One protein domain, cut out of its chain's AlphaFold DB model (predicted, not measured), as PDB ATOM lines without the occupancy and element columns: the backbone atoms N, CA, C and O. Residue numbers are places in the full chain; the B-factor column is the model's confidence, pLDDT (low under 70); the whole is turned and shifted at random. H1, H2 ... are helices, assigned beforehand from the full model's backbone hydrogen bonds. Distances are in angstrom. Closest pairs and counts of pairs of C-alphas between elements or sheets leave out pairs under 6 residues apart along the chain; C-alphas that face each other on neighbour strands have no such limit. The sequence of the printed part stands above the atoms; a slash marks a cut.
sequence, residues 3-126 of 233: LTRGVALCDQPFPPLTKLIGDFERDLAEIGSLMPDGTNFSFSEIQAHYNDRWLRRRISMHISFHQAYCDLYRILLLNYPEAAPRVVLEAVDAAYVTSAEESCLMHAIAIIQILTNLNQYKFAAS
ATOM      1  N   LEU A   3     128.305  93.415  97.774       56.22
ATOM      2  CA  LEU A   3     128.199  92.368  96.754       56.22
ATOM      3  C   LEU A   3     129.560  91.942  96.181       56.22
ATOM      4  O   LEU A   3     129.897  90.763  96.200       56.22
ATOM      5  N   THR A   4     130.378  92.907  95.759       56.56
ATOM      6  CA  THR A   4     131.701  92.668  95.158       56.56
ATOM      7  C   THR A   4     132.612  91.853  96.081       56.56
ATOM      8  O   THR A   4     133.314  90.954  95.637       56.56
ATOM      9  N   ARG A   5     132.552  92.113  97.394       59.59
ATOM     10  CA  ARG A   5     133.355  91.393  98.393       59.59
ATOM     11  C   ARG A   5     132.860  89.963  98.641       59.59
ATOM     12  O   ARG A   5     133.674  89.111  98.971       59.59
ATOM     13  N   GLY A   6     131.556  89.713  98.511       58.59
ATOM     14  CA  GLY A   6     130.973  88.380  98.682       58.59
ATOM     15  C   GLY A   6     131.276  87.452  97.506       58.59
ATOM     16  O   GLY A   6     131.638  86.301  97.716       58.59
ATOM     17  N   VAL A   7     131.198  87.975  96.280       59.50
ATOM     18  CA  VAL A   7     131.443  87.198  95.051       59.50
ATOM     19  C   VAL A   7     132.935  86.932  94.820       59.50
ATOM     20  O   VAL A   7     133.294  85.883  94.297       59.50
ATOM     21  N   ALA A   8     133.819  87.837  95.255       63.28
ATOM     22  CA  ALA A   8     135.272  87.671  95.136       63.28
ATOM     23  C   ALA A   8     135.829  86.424  95.857       63.28
ATOM     24  O   ALA A   8     136.954  86.018  95.586       63.28
ATOM     25  N   LEU A   9     135.060  85.831  96.776       67.00
ATOM     26  CA  LEU A   9     135.441  84.653  97.560       67.00
ATOM     27  C   LEU A   9     134.826  83.347  97.023       67.00
ATOM     28  O   LEU A   9     134.939  82.309  97.669       67.00
ATOM     29  N   CYS A  10     134.121  83.390  95.890       69.12
ATOM     30  CA  CYS A  10     133.471  82.213  95.326       69.12
ATOM     31  C   CYS A  10     134.461  81.339  94.543       69.12
ATOM     32  O   CYS A  10     134.934  81.726  93.478       69.12
ATOM     33  N   ASP A  11     134.665  80.108  95.010       72.56
ATOM     34  CA  ASP A  11     135.438  79.079  94.295       72.56
ATOM     35  C   ASP A  11     134.563  78.203  93.374       72.56
ATOM     36  O   ASP A  11     135.031  77.224  92.793       72.56
ATOM     37  N   GLN A  12     133.271  78.522  93.265       68.88
ATOM     38  CA  GLN A  12     132.262  77.810  92.477       68.88
ATOM     39  C   GLN A  12     131.390  78.811  91.705       68.88
ATOM     40  O   GLN A  12     131.328  79.980  92.100       68.88
ATOM     41  N   PRO A  13     130.685  78.378  90.641       74.56
ATOM     42  CA  PRO A  13     129.713  79.217  89.948       74.56
ATOM     43  C   PRO A  13     128.705  79.847  90.915       74.56
ATOM     44  O   PRO A  13     128.269  79.205  91.873       74.56
ATOM     45  N   PHE A  14     128.282  81.082  90.634       75.81
ATOM     46  CA  PHE A  14     127.269  81.789  91.423       75.81
ATOM     47  C   PHE A  14     126.033  82.105  90.559       75.81
ATOM     48  O   PHE A  14     125.887  83.230  90.079       75.81
ATOM     49  N   PRO A  15     125.121  81.129  90.353       72.31
ATOM     50  CA  PRO A  15     123.940  81.291  89.499       72.31
ATOM     51  C   PRO A  15     123.056  82.520  89.789       72.31
ATOM     52  O   PRO A  15     122.512  83.079  88.840       72.31
ATOM     53  N   PRO A  16     122.896  82.993  91.046       79.62
ATOM     54  CA  PRO A  16     122.068  84.167  91.330       79.62
ATOM     55  C   PRO A  16     122.635  85.501  90.825       79.62
ATOM     56  O   PRO A  16     121.929  86.506  90.907       79.62
ATOM     57  N   LEU A  17     123.887  85.543  90.345       80.06
ATOM     58  CA  LEU A  17     124.587  86.789  90.023       80.06
ATOM     59  C   LEU A  17     123.819  87.667  89.033       80.06
ATOM     60  O   LEU A  17     123.599  88.842  89.304       80.06
ATOM     61  N   THR A  18     123.398  87.097  87.904       84.88
ATOM     62  CA  THR A  18     122.726  87.839  86.825       84.88
ATOM     63  C   THR A  18     121.375  88.379  87.266       84.88
ATOM     64  O   THR A  18     121.044  89.521  86.965       84.88
ATOM     65  N   LYS A  19     120.618  87.597  88.045       80.62
ATOM     66  CA  LYS A  19     119.362  88.058  88.638       80.62
ATOM     67  C   LYS A  19     119.604  89.247  89.565       80.62
ATOM     68  O   LYS A  19     118.919  90.252  89.446       80.62
ATOM     69  N   LEU A  20     120.591  89.144  90.454       81.75
ATOM     70  CA  LEU A  20     120.892  90.205  91.411       81.75
ATOM     71  C   LEU A  20     121.374  91.485  90.718       81.75
ATOM     72  O   LEU A  20     120.956  92.573  91.100       81.75
ATOM     73  N   ILE A  21     122.221  91.362  89.691       84.00
ATOM     74  CA  ILE A  21     122.625  92.503  88.863       84.00
ATOM     75  C   ILE A  21     121.394  93.124  88.199       84.00
ATOM     76  O   ILE A  21     121.197  94.327  88.320       84.00
ATOM     77  N   GLY A  22     120.525  92.305  87.603       82.88
ATOM     78  CA  GLY A  22     119.279  92.763  86.988       82.88
ATOM     79  C   GLY A  22     118.304  93.432  87.958       82.88
ATOM     80  O   GLY A  22     117.546  94.311  87.557       82.88
ATOM     81  N   ASP A  23     118.302  93.042  89.232       78.56
ATOM     82  CA  ASP A  23     117.516  93.709  90.273       78.56
ATOM     83  C   ASP A  23     118.061  95.128  90.525       78.56
ATOM     84  O   ASP A  23     117.304  96.093  90.434       78.56
ATOM     85  N   PHE A  24     119.383  95.277  90.682       83.81
ATOM     86  CA  PHE A  24     120.021  96.595  90.795       83.81
ATOM     87  C   PHE A  24     119.863  97.458  89.536       83.81
ATOM     88  O   PHE A  24     119.709  98.671  89.651       83.81
ATOM     89  N   GLU A  25     119.893  96.870  88.336       89.62
ATOM     90  CA  GLU A  25     119.665  97.600  87.081       89.62
ATOM     91  C   GLU A  25     118.277  98.245  87.047       89.62
ATOM     92  O   GLU A  25     118.149  99.387  86.604       89.62
ATOM     93  N   ARG A  26     117.246  97.539  87.534       87.25
ATOM     94  CA  ARG A  26     115.882  98.077  87.615       87.25
ATOM     95  C   ARG A  26     115.778  99.199  88.637       87.25
ATOM     96  O   ARG A  26     115.222 100.242  88.303       87.25
ATOM     97  N   ASP A  27     116.364  99.021  89.818       84.75
ATOM     98  CA  ASP A  27     116.376 100.053  90.860       84.75
ATOM     99  C   ASP A  27     117.096 101.321  90.371       84.75
ATOM    100  O   ASP A  27     116.617 102.443  90.544       84.75
ATOM    101  N   LEU A  28     118.239 101.158  89.696       88.38
ATOM    102  CA  LEU A  28     118.965 102.274  89.097       88.38
ATOM    103  C   LEU A  28     118.160 102.931  87.970       88.38
ATOM    104  O   LEU A  28     118.119 104.158  87.904       88.38
ATOM    105  N   ALA A  29     117.480 102.161  87.119       90.38
ATOM    106  CA  ALA A  29     116.630 102.716  86.068       90.38
ATOM    107  C   ALA A  29     115.462 103.536  86.644       90.38
ATOM    108  O   ALA A  29     115.157 104.615  86.130       90.38
ATOM    109  N   GLU A  30     114.852 103.071  87.737       86.38
ATOM    110  CA  GLU A  30     113.819 103.811  88.463       86.38
ATOM    111  C   GLU A  30     114.372 105.130  89.013       86.38
ATOM    112  O   GLU A  30     113.808 106.189  88.731       86.38
ATOM    113  N   ILE A  31     115.525 105.103  89.694       85.25
ATOM    114  CA  ILE A  31     116.202 106.320  90.174       85.25
ATOM    115  C   ILE A  31     116.469 107.285  89.013       85.25
ATOM    116  O   ILE A  31     116.194 108.478  89.130       85.25
ATOM    117  N   GLY A  32     116.969 106.775  87.885       87.94
ATOM    118  CA  GLY A  32     117.247 107.565  86.688       87.94
ATOM    119  C   GLY A  32     116.004 108.253  86.120       87.94
ATOM    120  O   GLY A  32     116.088 109.399  85.683       87.94
ATOM    121  N   SER A  33     114.840 107.600  86.183       92.25
ATOM    122  CA  SER A  33     113.563 108.174  85.734       92.25
ATOM    123  C   SER A  33     113.078 109.350  86.592       92.25
ATOM    124  O   SER A  33     112.316 110.190  86.117       92.25
ATOM    125  N   LEU A  34     113.545 109.431  87.842       90.56
ATOM    126  CA  LEU A  34     113.210 110.497  88.789       90.56
ATOM    127  C   LEU A  34     114.183 111.684  88.717       90.56
ATOM    128  O   LEU A  34     113.962 112.701  89.381       90.56
ATOM    129  N   MET A  35     115.271 111.577  87.947       89.88
ATOM    130  CA  MET A  35     116.261 112.644  87.839       89.88
ATOM    131  C   MET A  35     115.699 113.835  87.044       89.88
ATOM    132  O   MET A  35     115.180 113.651  85.943       89.88
ATOM    133  N   PRO A  36     115.822 115.074  87.559       86.56
ATOM    134  CA  PRO A  36     115.157 116.248  86.983       86.56
ATOM    135  C   PRO A  36     115.642 116.615  85.576       86.56
ATOM    136  O   PRO A  36     114.875 117.182  84.805       86.56
ATOM    137  N   ASP A  37     116.893 116.281  85.250       86.06
ATOM    138  CA  ASP A  37     117.528 116.582  83.962       86.06
ATOM    139  C   ASP A  37     117.688 115.298  83.115       86.06
ATOM    140  O   ASP A  37     118.440 115.249  82.148       86.06
ATOM    141  N   GLY A  38     116.999 114.214  83.497       90.38
ATOM    142  CA  GLY A  38     117.259 112.878  82.970       90.38
ATOM    143  C   GLY A  38     118.599 112.312  83.451       90.38
ATOM    144  O   GLY A  38     119.192 112.783  84.420       90.38
ATOM    145  N   THR A  39     119.070 111.252  82.795       91.06
ATOM    146  CA  THR A  39     120.309 110.557  83.185       91.06
ATOM    147  C   THR A  39     121.557 111.185  82.569       91.06
ATOM    148  O   THR A  39     122.622 111.161  83.182       91.06
ATOM    149  N   ASN A  40     121.425 111.795  81.390       88.81
ATOM    150  CA  ASN A  40     122.507 112.517  80.732       88.81
ATOM    151  C   ASN A  40     122.689 113.903  81.359       88.81
ATOM    152  O   ASN A  40     121.718 114.556  81.711       88.81
ATOM    153  N   PHE A  41     123.939 114.351  81.481       90.31
ATOM    154  CA  PHE A  41     124.258 115.702  81.947       90.31
ATOM    155  C   PHE A  41     125.273 116.359  81.017       90.31
ATOM    156  O   PHE A  41     126.491 116.357  81.220       90.31
ATOM    157  N   SER A  42     124.730 116.856  79.918       88.50
ATOM    158  CA  SER A  42     125.413 117.500  78.811       88.50
ATOM    159  C   SER A  42     126.041 118.844  79.197       88.50
ATOM    160  O   SER A  42     125.733 119.464  80.217       88.50
ATOM    161  N   PHE A  43     126.912 119.348  78.319       85.31
ATOM    162  CA  PHE A  43     127.492 120.685  78.459       85.31
ATOM    163  C   PHE A  43     126.417 121.784  78.538       85.31
ATOM    164  O   PHE A  43     126.541 122.703  79.347       85.31
ATOM    165  N   SER A  44     125.344 121.675  77.745       85.44
ATOM    166  CA  SER A  44     124.221 122.620  77.753       85.44
ATOM    167  C   SER A  44     123.495 122.671  79.097       85.44
ATOM    168  O   SER A  44     123.161 123.760  79.559       85.44
ATOM    169  N   GLU A  45     123.293 121.527  79.753       87.19
ATOM    170  CA  GLU A  45     122.644 121.465  81.071       87.19
ATOM    171  C   GLU A  45     123.557 122.035  82.159       87.19
ATOM    172  O   GLU A  45     123.126 122.858  82.969       87.19
ATOM    173  N   ILE A  46     124.852 121.700  82.124       85.44
ATOM    174  CA  ILE A  46     125.853 122.293  83.025       85.44
ATOM    175  C   ILE A  46     125.872 123.818  82.883       85.44
ATOM    176  O   ILE A  46     125.921 124.528  83.887       85.44
ATOM    177  N   GLN A  47     125.814 124.327  81.651       82.75
ATOM    178  CA  GLN A  47     125.774 125.758  81.376       82.75
ATOM    179  C   GLN A  47     124.479 126.402  81.885       82.75
ATOM    180  O   GLN A  47     124.542 127.448  82.533       82.75
ATOM    181  N   ALA A  48     123.321 125.784  81.637       84.44
ATOM    182  CA  ALA A  48     122.025 126.283  82.095       84.44
ATOM    183  C   ALA A  48     121.955 126.385  83.629       84.44
ATOM    184  O   ALA A  48     121.397 127.341  84.169       84.44
ATOM    185  N   HIS A  49     122.581 125.440  84.330       83.62
ATOM    186  CA  HIS A  49     122.605 125.390  85.789       83.62
ATOM    187  C   HIS A  49     123.859 126.007  86.414       83.62
ATOM    188  O   HIS A  49     124.008 125.933  87.629       83.62
ATOM    189  N   TYR A  50     124.763 126.632  85.652       78.06
ATOM    190  CA  TYR A  50     126.069 127.032  86.193       78.06
ATOM    191  C   TYR A  50     125.967 127.993  87.390       78.06
ATOM    192  O   TYR A  50     126.683 127.857  88.382       78.06
ATOM    193  N   ASN A  51     125.037 128.946  87.304       74.31
ATOM    194  CA  ASN A  51     124.772 129.927  88.359       74.31
ATOM    195  C   ASN A  51     123.802 129.404  89.435       74.31
ATOM    196  O   ASN A  51     123.521 130.103  90.408       74.31
ATOM    197  N   ASP A  52     123.277 128.186  89.280       81.12
ATOM    198  CA  ASP A  52     122.398 127.568  90.262       81.12
ATOM    199  C   ASP A  52     123.210 127.099  91.481       81.12
ATOM    200  O   ASP A  52     124.173 126.332  91.377       81.12
ATOM    201  N   ARG A  53     122.769 127.484  92.683       84.25
ATOM    202  CA  ARG A  53     123.334 126.984  93.948       84.25
ATOM    203  C   ARG A  53     123.274 125.454  94.057       84.25
ATOM    204  O   ARG A  53     124.017 124.868  94.852       84.25
ATOM    205  N   TRP A  54     122.384 124.811  93.298       86.00
ATOM    206  CA  TRP A  54     122.197 123.362  93.258       86.00
ATOM    207  C   TRP A  54     123.119 122.635  92.271       86.00
ATOM    208  O   TRP A  54     123.182 121.409  92.346       86.00
ATOM    209  N   LEU A  55     123.903 123.331  91.433       85.81
ATOM    210  CA  LEU A  55     124.780 122.708  90.429       85.81
ATOM    211  C   LEU A  55     125.677 121.616  91.017       85.81
ATOM    212  O   LEU A  55     125.775 120.521  90.474       85.81
ATOM    213  N   ARG A  56     126.309 121.884  92.167       85.44
ATOM    214  CA  ARG A  56     127.176 120.899  92.836       85.44
ATOM    215  C   ARG A  56     126.432 119.615  93.195       85.44
ATOM    216  O   ARG A  56     126.998 118.536  93.075       85.44
ATOM    217  N   ARG A  57     125.177 119.733  93.636       87.06
ATOM    218  CA  ARG A  57     124.340 118.580  93.994       87.06
ATOM    219  C   ARG A  57     123.867 117.836  92.752       87.06
ATOM    220  O   ARG A  57     123.917 116.616  92.769       87.06
ATOM    221  N   ARG A  58     123.513 118.548  91.677       89.88
ATOM    222  CA  ARG A  58     123.192 117.944  90.372       89.88
ATOM    223  C   ARG A  58     124.380 117.149  89.831       89.88
ATOM    224  O   ARG A  58     124.259 115.952  89.621       89.88
ATOM    225  N   ILE A  59     125.564 117.765  89.749       89.06
ATOM    226  CA  ILE A  59     126.803 117.083  89.335       89.06
ATOM    227  C   ILE A  59     127.059 115.845  90.200       89.06
ATOM    228  O   ILE A  59     127.336 114.776  89.669       89.06
ATOM    229  N   SER A  60     126.950 115.978  91.526       89.50
ATOM    230  CA  SER A  60     127.147 114.843  92.431       89.50
ATOM    231  C   SER A  60     126.133 113.727  92.188       89.50
ATOM    232  O   SER A  60     126.512 112.568  92.257       89.50
ATOM    233  N   MET A  61     124.873 114.058  91.907       91.00
ATOM    234  CA  MET A  61     123.828 113.084  91.601       91.00
ATOM    235  C   MET A  61     124.149 112.321  90.312       91.00
ATOM    236  O   MET A  61     124.201 111.096  90.348       91.00
ATOM    237  N   HIS A  62     124.450 113.021  89.211       93.88
ATOM    238  CA  HIS A  62     124.787 112.377  87.936       93.88
ATOM    239  C   HIS A  62     126.062 111.530  88.025       93.88
ATOM    240  O   HIS A  62     126.083 110.401  87.542       93.88
ATOM    241  N   ILE A  63     127.114 112.024  88.689       92.25
ATOM    242  CA  ILE A  63     128.337 111.233  88.887       92.25
ATOM    243  C   ILE A  63     128.035 109.983  89.716       92.25
ATOM    244  O   ILE A  63     128.445 108.900  89.319       92.25
ATOM    245  N   SER A  64     127.300 110.105  90.827       92.56
ATOM    246  CA  SER A  64     126.938 108.950  91.657       92.56
ATOM    247  C   SER A  64     126.084 107.931  90.901       92.56
ATOM    248  O   SER A  64     126.292 106.734  91.065       92.56
ATOM    249  N   PHE A  65     125.164 108.394  90.052       94.69
ATOM    250  CA  PHE A  65     124.333 107.540  89.207       94.69
ATOM    251  C   PHE A  65     125.182 106.707  88.239       94.69
ATOM    252  O   PHE A  65     125.124 105.479  88.261       94.69
ATOM    253  N   HIS A  66     126.039 107.350  87.439       96.12
ATOM    254  CA  HIS A  66     126.916 106.618  86.523       96.12
ATOM    255  C   HIS A  66     127.943 105.757  87.269       96.12
ATOM    256  O   HIS A  66     128.225 104.638  86.843       96.12
ATOM    257  N   GLN A  67     128.452 106.233  88.409       94.19
ATOM    258  CA  GLN A  67     129.368 105.466  89.245       94.19
ATOM    259  C   GLN A  67     128.702 104.193  89.766       94.19
ATOM    260  O   GLN A  67     129.370 103.172  89.820       94.19
ATOM    261  N   ALA A  68     127.412 104.215  90.112       91.19
ATOM    262  CA  ALA A  68     126.695 103.027  90.569       91.19
ATOM    263  C   ALA A  68     126.605 101.940  89.482       91.19
ATOM    264  O   ALA A  68     126.804 100.764  89.783       91.19
ATOM    265  N   TYR A  69     126.397 102.324  88.219       93.69
ATOM    266  CA  TYR A  69     126.446 101.389  87.089       93.69
ATOM    267  C   TYR A  69     127.854 100.849  86.833       93.69
ATOM    268  O   TYR A  69     128.025  99.639  86.700       93.69
ATOM    269  N   CYS A  70     128.885 101.705  86.824       92.81
ATOM    270  CA  CYS A  70     130.271 101.226  86.750       92.81
ATOM    271  C   CYS A  70     130.574 100.270  87.908       92.81
ATOM    272  O   CYS A  70     131.193  99.225  87.734       92.81
ATOM    273  N   ASP A  71     130.094 100.616  89.099       88.88
ATOM    274  CA  ASP A  71     130.295  99.854  90.313       88.88
ATOM    275  C   ASP A  71     129.675  98.457  90.242       88.88
ATOM    276  O   ASP A  71     130.262  97.518  90.792       88.88
ATOM    277  N   LEU A  72     128.517  98.362  89.588       89.31
ATOM    278  CA  LEU A  72     127.752  97.149  89.348       89.31
ATOM    279  C   LEU A  72     128.433  96.265  88.299       89.31
ATOM    280  O   LEU A  72     128.700  95.097  88.569       89.31
ATOM    281  N   TYR A  73     128.774  96.827  87.139       92.50
ATOM    282  CA  TYR A  73     129.335  96.068  86.022       92.50
ATOM    283  C   TYR A  73     130.809  95.708  86.190       92.50
ATOM    284  O   TYR A  73     131.246  94.732  85.587       92.50
ATOM    285  N   ARG A  74     131.574  96.403  87.052       90.12
ATOM    286  CA  ARG A  74     132.999  96.078  87.273       90.12
ATOM    287  C   ARG A  74     133.234  94.621  87.668       90.12
ATOM    288  O   ARG A  74     134.305  94.080  87.421       90.12
ATOM    289  N   ILE A  75     132.235  94.002  88.299       85.50
ATOM    290  CA  ILE A  75     132.286  92.610  88.737       85.50
ATOM    291  C   ILE A  75     132.342  91.634  87.555       85.50
ATOM    292  O   ILE A  75     132.812  90.517  87.727       85.50
ATOM    293  N   LEU A  76     131.884  92.056  86.373       89.81
ATOM    294  CA  LEU A  76     131.853  91.272  85.139       89.81
ATOM    295  C   LEU A  76     133.057  91.543  84.222       89.81
ATOM    296  O   LEU A  76     133.239  90.827  83.247       89.81
ATOM    297  N   LEU A  77     133.894  92.538  84.535       89.25
ATOM    298  CA  LEU A  77     135.037  92.921  83.703       89.25
ATOM    299  C   LEU A  77     136.204  91.955  83.919       89.25
ATOM    300  O   LEU A  77     136.939  92.064  84.902       89.25
ATOM    301  N   LEU A  78     136.408  91.009  83.005       85.56
ATOM    302  CA  LEU A  78     137.479  90.024  83.138       85.56
ATOM    303  C   LEU A  78     138.852  90.711  83.298       85.56
ATOM    304  O   LEU A  78     139.209  91.618  82.549       85.56
ATOM    305  N   ASN A  79     139.652  90.240  84.261       80.56
ATOM    306  CA  ASN A  79     140.961  90.795  84.652       80.56
ATOM    307  C   ASN A  79     140.925  92.152  85.377       80.56
ATOM    308  O   ASN A  79     141.986  92.703  85.678       80.56
ATOM    309  N   TYR A  80     139.747  92.685  85.698       82.19
ATOM    310  CA  TYR A  80     139.645  93.841  86.583       82.19
ATOM    311  C   TYR A  80     139.901  93.420  88.047       82.19
ATOM    312  O   TYR A  80     139.478  92.330  88.436       82.19
ATOM    313  N   PRO A  81     140.589  94.225  88.883       78.19
ATOM    314  CA  PRO A  81     140.966  93.803  90.240       78.19
ATOM    315  C   PRO A  81     139.773  93.433  91.131       78.19
ATOM    316  O   PRO A  81     139.880  92.564  91.992       78.19
ATOM    317  N   GLU A  82     138.635  94.087  90.917       79.00
ATOM    318  CA  GLU A  82     137.379  93.855  91.626       79.00
ATOM    319  C   GLU A  82     136.399  92.934  90.874       79.00
ATOM    320  O   GLU A  82     135.226  92.847  91.251       79.00
ATOM    321  N   ALA A  83     136.853  92.268  89.809       83.88
ATOM    322  CA  ALA A  83     136.050  91.310  89.061       83.88
ATOM    323  C   ALA A  83     135.729  90.061  89.889       83.88
ATOM    324  O   ALA A  83     136.464  89.678  90.804       83.88
ATOM    325  N   ALA A  84     134.642  89.383  89.530       82.69
ATOM    326  CA  ALA A  84     134.362  88.055  90.044       82.69
ATOM    327  C   ALA A  84     135.449  87.052  89.603       82.69
ATOM    328  O   ALA A  84     136.071  87.220  88.548       82.69
ATOM    329  N   PRO A  85     135.663  85.972  90.374       83.06
ATOM    330  CA  PRO A  85     136.562  84.895  89.984       83.06
ATOM    331  C   PRO A  85     136.177  84.298  88.626       83.06
ATOM    332  O   PRO A  85     134.997  84.231  88.280       83.06
ATOM    333  N   ARG A  86     137.163  83.795  87.869       86.75
ATOM    334  CA  ARG A  86     136.936  83.245  86.517       86.75
ATOM    335  C   ARG A  86     135.847  82.174  86.477       86.75
ATOM    336  O   ARG A  86     135.027  82.200  85.575       86.75
ATOM    337  N   VAL A  87     135.786  81.306  87.490       82.44
ATOM    338  CA  VAL A  87     134.755  80.259  87.616       82.44
ATOM    339  C   VAL A  87     133.328  80.820  87.691       82.44
ATOM    340  O   VAL A  87     132.386  80.187  87.225       82.44
ATOM    341  N   VAL A  88     133.156  82.017  88.257       81.94
ATOM    342  CA  VAL A  88     131.866  82.712  88.300       81.94
ATOM    343  C   VAL A  88     131.573  83.364  86.954       81.94
ATOM    344  O   VAL A  88     130.459  83.236  86.460       81.94
ATOM    345  N   LEU A  89     132.564  84.025  86.347       87.31
ATOM    346  CA  LEU A  89     132.409  84.701  85.055       87.31
ATOM    347  C   LEU A  89     132.123  83.726  83.907       87.31
ATOM    348  O   LEU A  89     131.262  84.002  83.083       87.31
ATOM    349  N   GLU A  90     132.785  82.569  83.882       89.81
ATOM    350  CA  GLU A  90     132.578  81.510  82.879       89.81
ATOM    351  C   GLU A  90     131.180  80.870  82.971       89.81
ATOM    352  O   GLU A  90     130.727  80.241  82.018       89.81
ATOM    353  N   ALA A  91     130.485  81.041  84.101       88.56
ATOM    354  CA  ALA A  91     129.108  80.592  84.286       88.56
ATOM    355  C   ALA A  91     128.057  81.637  83.868       88.56
ATOM    356  O   ALA A  91     126.866  81.321  83.838       88.56
ATOM    357  N   VAL A  92     128.470  82.875  83.578       91.50
ATOM    358  CA  VAL A  92     127.596  83.934  83.060       91.50
ATOM    359  C   VAL A  92     127.579  83.865  81.535       91.50
ATOM    360  O   VAL A  92     128.587  83.562  80.901       91.50
ATOM    361  N   ASP A  93     126.424  84.150  80.936       94.31
ATOM    362  CA  ASP A  93     126.296  84.219  79.483       94.31
ATOM    363  C   ASP A  93     127.273  85.245  78.880       94.31
ATOM    364  O   ASP A  93     127.351  86.394  79.322       94.31
ATOM    365  N   ALA A  94     128.012  84.830  77.850       93.12
ATOM    366  CA  ALA A  94     129.060  85.652  77.254       93.12
ATOM    367  C   ALA A  94     128.510  86.929  76.598       93.12
ATOM    368  O   ALA A  94     129.168  87.966  76.649       93.12
ATOM    369  N   ALA A  95     127.305  86.890  76.016       94.25
ATOM    370  CA  ALA A  95     126.695  88.085  75.439       94.25
ATOM    371  C   ALA A  95     126.284  89.080  76.535       94.25
ATOM    372  O   ALA A  95     126.432  90.290  76.355       94.25
ATOM    373  N   TYR A  96     125.834  88.582  77.691       93.50
ATOM    374  CA  TYR A  96     125.556  89.425  78.854       93.50
ATOM    375  C   TYR A  96     126.819  90.108  79.397       93.50
ATOM    376  O   TYR A  96     126.782  91.304  79.686       93.50
ATOM    377  N   VAL A  97     127.947  89.392  79.482       93.62
ATOM    378  CA  VAL A  97     129.237  89.982  79.892       93.62
ATOM    379  C   VAL A  97     129.654  91.101  78.937       93.62
ATOM    380  O   VAL A  97     129.939  92.204  79.395       93.62
ATOM    381  N   THR A  98     129.606  90.869  77.622       94.31
ATOM    382  CA  THR A  98     129.924  91.902  76.622       94.31
ATOM    383  C   THR A  98     129.021  93.132  76.759       94.31
ATOM    384  O   THR A  98     129.503  94.262  76.758       94.31
ATOM    385  N   SER A  99     127.712  92.934  76.948       94.94
ATOM    386  CA  SER A  99     126.762  94.036  77.165       94.94
ATOM    387  C   SER A  99     127.083  94.844  78.432       94.94
ATOM    388  O   SER A  99     127.013  96.077  78.439       94.94
ATOM    389  N   ALA A 100     127.482  94.164  79.511       92.94
ATOM    390  CA  ALA A 100     127.906  94.808  80.750       92.94
ATOM    391  C   ALA A 100     129.212  95.602  80.581       92.94
ATOM    392  O   ALA A 100     129.338  96.693  81.139       92.94
ATOM    393  N   GLU A 101     130.168  95.096  79.796       93.81
ATOM    394  CA  GLU A 101     131.402  95.809  79.448       93.81
ATOM    395  C   GLU A 101     131.104  97.107  78.683       93.81
ATOM    396  O   GLU A 101     131.564  98.184  79.082       93.81
ATOM    397  N   GLU A 102     130.287  97.026  77.630       96.12
ATOM    398  CA  GLU A 102     129.853  98.183  76.836       96.12
ATOM    399  C   GLU A 102     129.114  99.213  77.699       96.12
ATOM    400  O   GLU A 102     129.389 100.416  77.630       96.12
ATOM    401  N   SER A 103     128.223  98.741  78.573       95.50
ATOM    402  CA  SER A 103     127.484  99.592  79.504       95.50
ATOM    403  C   SER A 103     128.426 100.269  80.500       95.50
ATOM    404  O   SER A 103     128.386 101.489  80.668       95.50
ATOM    405  N   CYS A 104     129.352  99.529  81.114       95.00
ATOM    406  CA  CYS A 104     130.340 100.100  82.027       95.00
ATOM    407  C   CYS A 104     131.168 101.204  81.357       95.00
ATOM    408  O   CYS A 104     131.409 102.252  81.965       95.00
ATOM    409  N   LEU A 105     131.578 100.988  80.102       94.94
ATOM    410  CA  LEU A 105     132.310 101.975  79.316       94.94
ATOM    411  C   LEU A 105     131.465 103.228  79.057       94.94
ATOM    412  O   LEU A 105     131.953 104.340  79.262       94.94
ATOM    413  N   MET A 106     130.201 103.065  78.660       96.69
ATOM    414  CA  MET A 106     129.274 104.178  78.442       96.69
ATOM    415  C   MET A 106     129.145 105.060  79.694       96.69
ATOM    416  O   MET A 106     129.307 106.281  79.617       96.69
ATOM    417  N   HIS A 107     128.924 104.453  80.864       96.38
ATOM    418  CA  HIS A 107     128.803 105.184  82.126       96.38
ATOM    419  C   HIS A 107     130.124 105.854  82.544       96.38
ATOM    420  O   HIS A 107     130.116 107.007  82.983       96.38
ATOM    421  N   ALA A 108     131.269 105.194  82.344       94.06
ATOM    422  CA  ALA A 108     132.577 105.788  82.623       94.06
ATOM    423  C   ALA A 108     132.854 107.012  81.729       94.06
ATOM    424  O   ALA A 108     133.329 108.045  82.211       94.06
ATOM    425  N   ILE A 109     132.505 106.929  80.441       93.69
ATOM    426  CA  ILE A 109     132.611 108.046  79.495       93.69
ATOM    427  C   ILE A 109     131.727 109.214  79.939       93.69
ATOM    428  O   ILE A 109     132.197 110.353  79.930       93.69
ATOM    429  N   ALA A 110     130.495 108.956  80.380       95.44
ATOM    430  CA  ALA A 110     129.599 110.006  80.864       95.44
ATOM    431  C   ALA A 110     130.194 110.767  82.066       95.44
ATOM    432  O   ALA A 110     130.194 111.999  82.078       95.44
ATOM    433  N   ILE A 111     130.803 110.066  83.034       93.50
ATOM    434  CA  ILE A 111     131.507 110.704  84.164       93.50
ATOM    435  C   ILE A 111     132.645 111.600  83.660       93.50
ATOM    436  O   ILE A 111     132.757 112.760  84.069       93.50
ATOM    437  N   ILE A 112     133.484 111.083  82.757       91.25
ATOM    438  CA  ILE A 112     134.606 111.838  82.180       91.25
ATOM    439  C   ILE A 112     134.100 113.089  81.454       91.25
ATOM    440  O   ILE A 112     134.683 114.164  81.609       91.25
ATOM    441  N   GLN A 113     133.012 112.976  80.694       90.56
ATOM    442  CA  GLN A 113     132.405 114.093  79.975       90.56
ATOM    443  C   GLN A 113     131.864 115.157  80.933       90.56
ATOM    444  O   GLN A 113     132.183 116.329  80.754       90.56
ATOM    445  N   ILE A 114     131.136 114.776  81.987       90.00
ATOM    446  CA  ILE A 114     130.637 115.714  83.008       90.00
ATOM    447  C   ILE A 114     131.795 116.500  83.632       90.00
ATOM    448  O   ILE A 114     131.761 117.733  83.699       90.00
ATOM    449  N   LEU A 115     132.849 115.795  84.054       89.31
ATOM    450  CA  LEU A 115     134.024 116.411  84.672       89.31
ATOM    451  C   LEU A 115     134.778 117.318  83.691       89.31
ATOM    452  O   LEU A 115     135.191 118.420  84.061       89.31
ATOM    453  N   THR A 116     134.925 116.889  82.436       86.12
ATOM    454  CA  THR A 116     135.610 117.658  81.388       86.12
ATOM    455  C   THR A 116     134.830 118.917  81.025       86.12
ATOM    456  O   THR A 116     135.418 119.995  80.977       86.12
ATOM    457  N   ASN A 117     133.513 118.814  80.854       86.31
ATOM    458  CA  ASN A 117     132.628 119.937  80.546       86.31
ATOM    459  C   ASN A 117     132.655 120.990  81.659       86.31
ATOM    460  O   ASN A 117     132.836 122.182  81.394       86.31
ATOM    461  N   LEU A 118     132.566 120.552  82.922       82.69
ATOM    462  CA  LEU A 118     132.689 121.434  84.082       82.69
ATOM    463  C   LEU A 118     134.039 122.163  84.102       82.69
ATOM    464  O   LEU A 118     134.117 123.349  84.433       82.69
ATOM    465  N   ASN A 119     135.110 121.448  83.761       80.31
ATOM    466  CA  ASN A 119     136.458 121.990  83.728       80.31
ATOM    467  C   ASN A 119     136.635 123.020  82.599       80.31
ATOM    468  O   ASN A 119     137.132 124.123  82.828       80.31
ATOM    469  N   GLN A 120     136.179 122.687  81.389       75.31
ATOM    470  CA  GLN A 120     136.240 123.558  80.215       75.31
ATOM    471  C   GLN A 120     135.486 124.867  80.438       75.31
ATOM    472  O   GLN A 120     136.032 125.934  80.156       75.31
ATOM    473  N   TYR A 121     134.281 124.808  81.010       69.94
ATOM    474  CA  TYR A 121     133.499 126.006  81.299       69.94
ATOM    475  C   TYR A 121     134.229 126.941  82.278       69.94
ATOM    476  O   TYR A 121     134.379 128.138  82.015       69.94
ATOM    477  N   LYS A 122     134.776 126.393  83.374       66.81
ATOM    478  CA  LYS A 122     135.540 127.169  84.369       66.81
ATOM    479  C   LYS A 122     136.766 127.858  83.764       66.81
ATOM    480  O   LYS A 122     137.037 129.022  84.074       66.81
ATOM    481  N   PHE A 123     137.506 127.167  82.896       65.56
ATOM    482  CA  PHE A 123     138.699 127.728  82.261       65.56
ATOM    483  C   PHE A 123     138.376 128.740  81.162       65.56
ATOM    484  O   PHE A 123     139.046 129.771  81.085       65.56
ATOM    485  N   ALA A 124     137.361 128.487  80.334       68.06
ATOM    486  CA  ALA A 124     136.954 129.403  79.272       68.06
ATOM    487  C   ALA A 124     136.495 130.750  79.846       68.06
ATOM    488  O   ALA A 124     136.989 131.793  79.417       68.06
ATOM    489  N   ALA A 125     135.652 130.726  80.884       68.12
ATOM    490  CA  ALA A 125     135.193 131.935  81.564       68.12
ATOM    491  C   ALA A 125     136.361 132.715  82.199       68.12
ATOM    492  O   ALA A 125     136.503 133.919  81.979       68.12
ATOM    493  N   SER A 126     137.254 132.023  82.916       66.56
ATOM    494  CA  SER A 126     138.407 132.657  83.577       66.56
ATOM    495  C   SER A 126     139.391 133.284  82.579       66.56
ATOM    496  O   SER A 126     139.894 134.388  82.796       66.56
TER     497      SER A 126
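Overview. This is residues 3 to 126 of the 233 residues of the protein "Mucin-desulfating sulfatase (N-acetylglucosamine-6-sulfatase)" of Colletotrichum incanum (UniProt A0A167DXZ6). Two long helices, H4 and H6, run side by side in opposite directions, and H2 packs on H4, leaving H4 in the middle. Short H3 packs on H6 near one end; short H1 and H5 lie near the other. The printed part has 124 residues with six named helices, H1 to H6, and no named strand; it is all helix and loose, radius of gyration of the C-alphas 17.1 A, spans 55 by 27 by 24 A.

Arrangement. H1, residues 3 to 7, is close to but not clearly touching H4, residues 55 to 76; their closest C-alphas, Thr 4 and Ile 75, are 6.4 A apart. H2, residues 17 to 33, touches H4 at residues 65 to 72 alone, opposite ways at a shallow 16 degrees; closest C-alphas Ile 21 and Leu 72, 6.9 A. H3, residues 43 to 48, touches H6, residues 94 to 126, at residues 114 to 121 alone, the same way at a steep 51 degrees; closest C-alphas Phe 43 and Asn 117, 5.6 A. H4 touches H6, opposite ways at a shallow 25 degrees; closest C-alphas Cys 70 and Cys 104, 4.9 A. H5, residues 86 to 89, is close to but not clearly touching H4. Every O i to N i+4 pair is within hydrogen-bond range in H1, H2, H3 and H6, and 16 of 18 in H4; H5 is too short for one.

Along the chain. H2 measures 24.4 A, H4 32.7 A and H6 48.3 A. C-alpha 3 is at (128.199, 92.368, 96.754), C-alpha 126 at (138.407, 132.657, 83.577).

Size, cuts and confidence. The farthest C-alphas, Gln 12 and Ser 126, are 55.9 A apart. The printed part has no cut and no long link. Residues 3 to 10, 12 and 121 to 126 have pLDDT under 70.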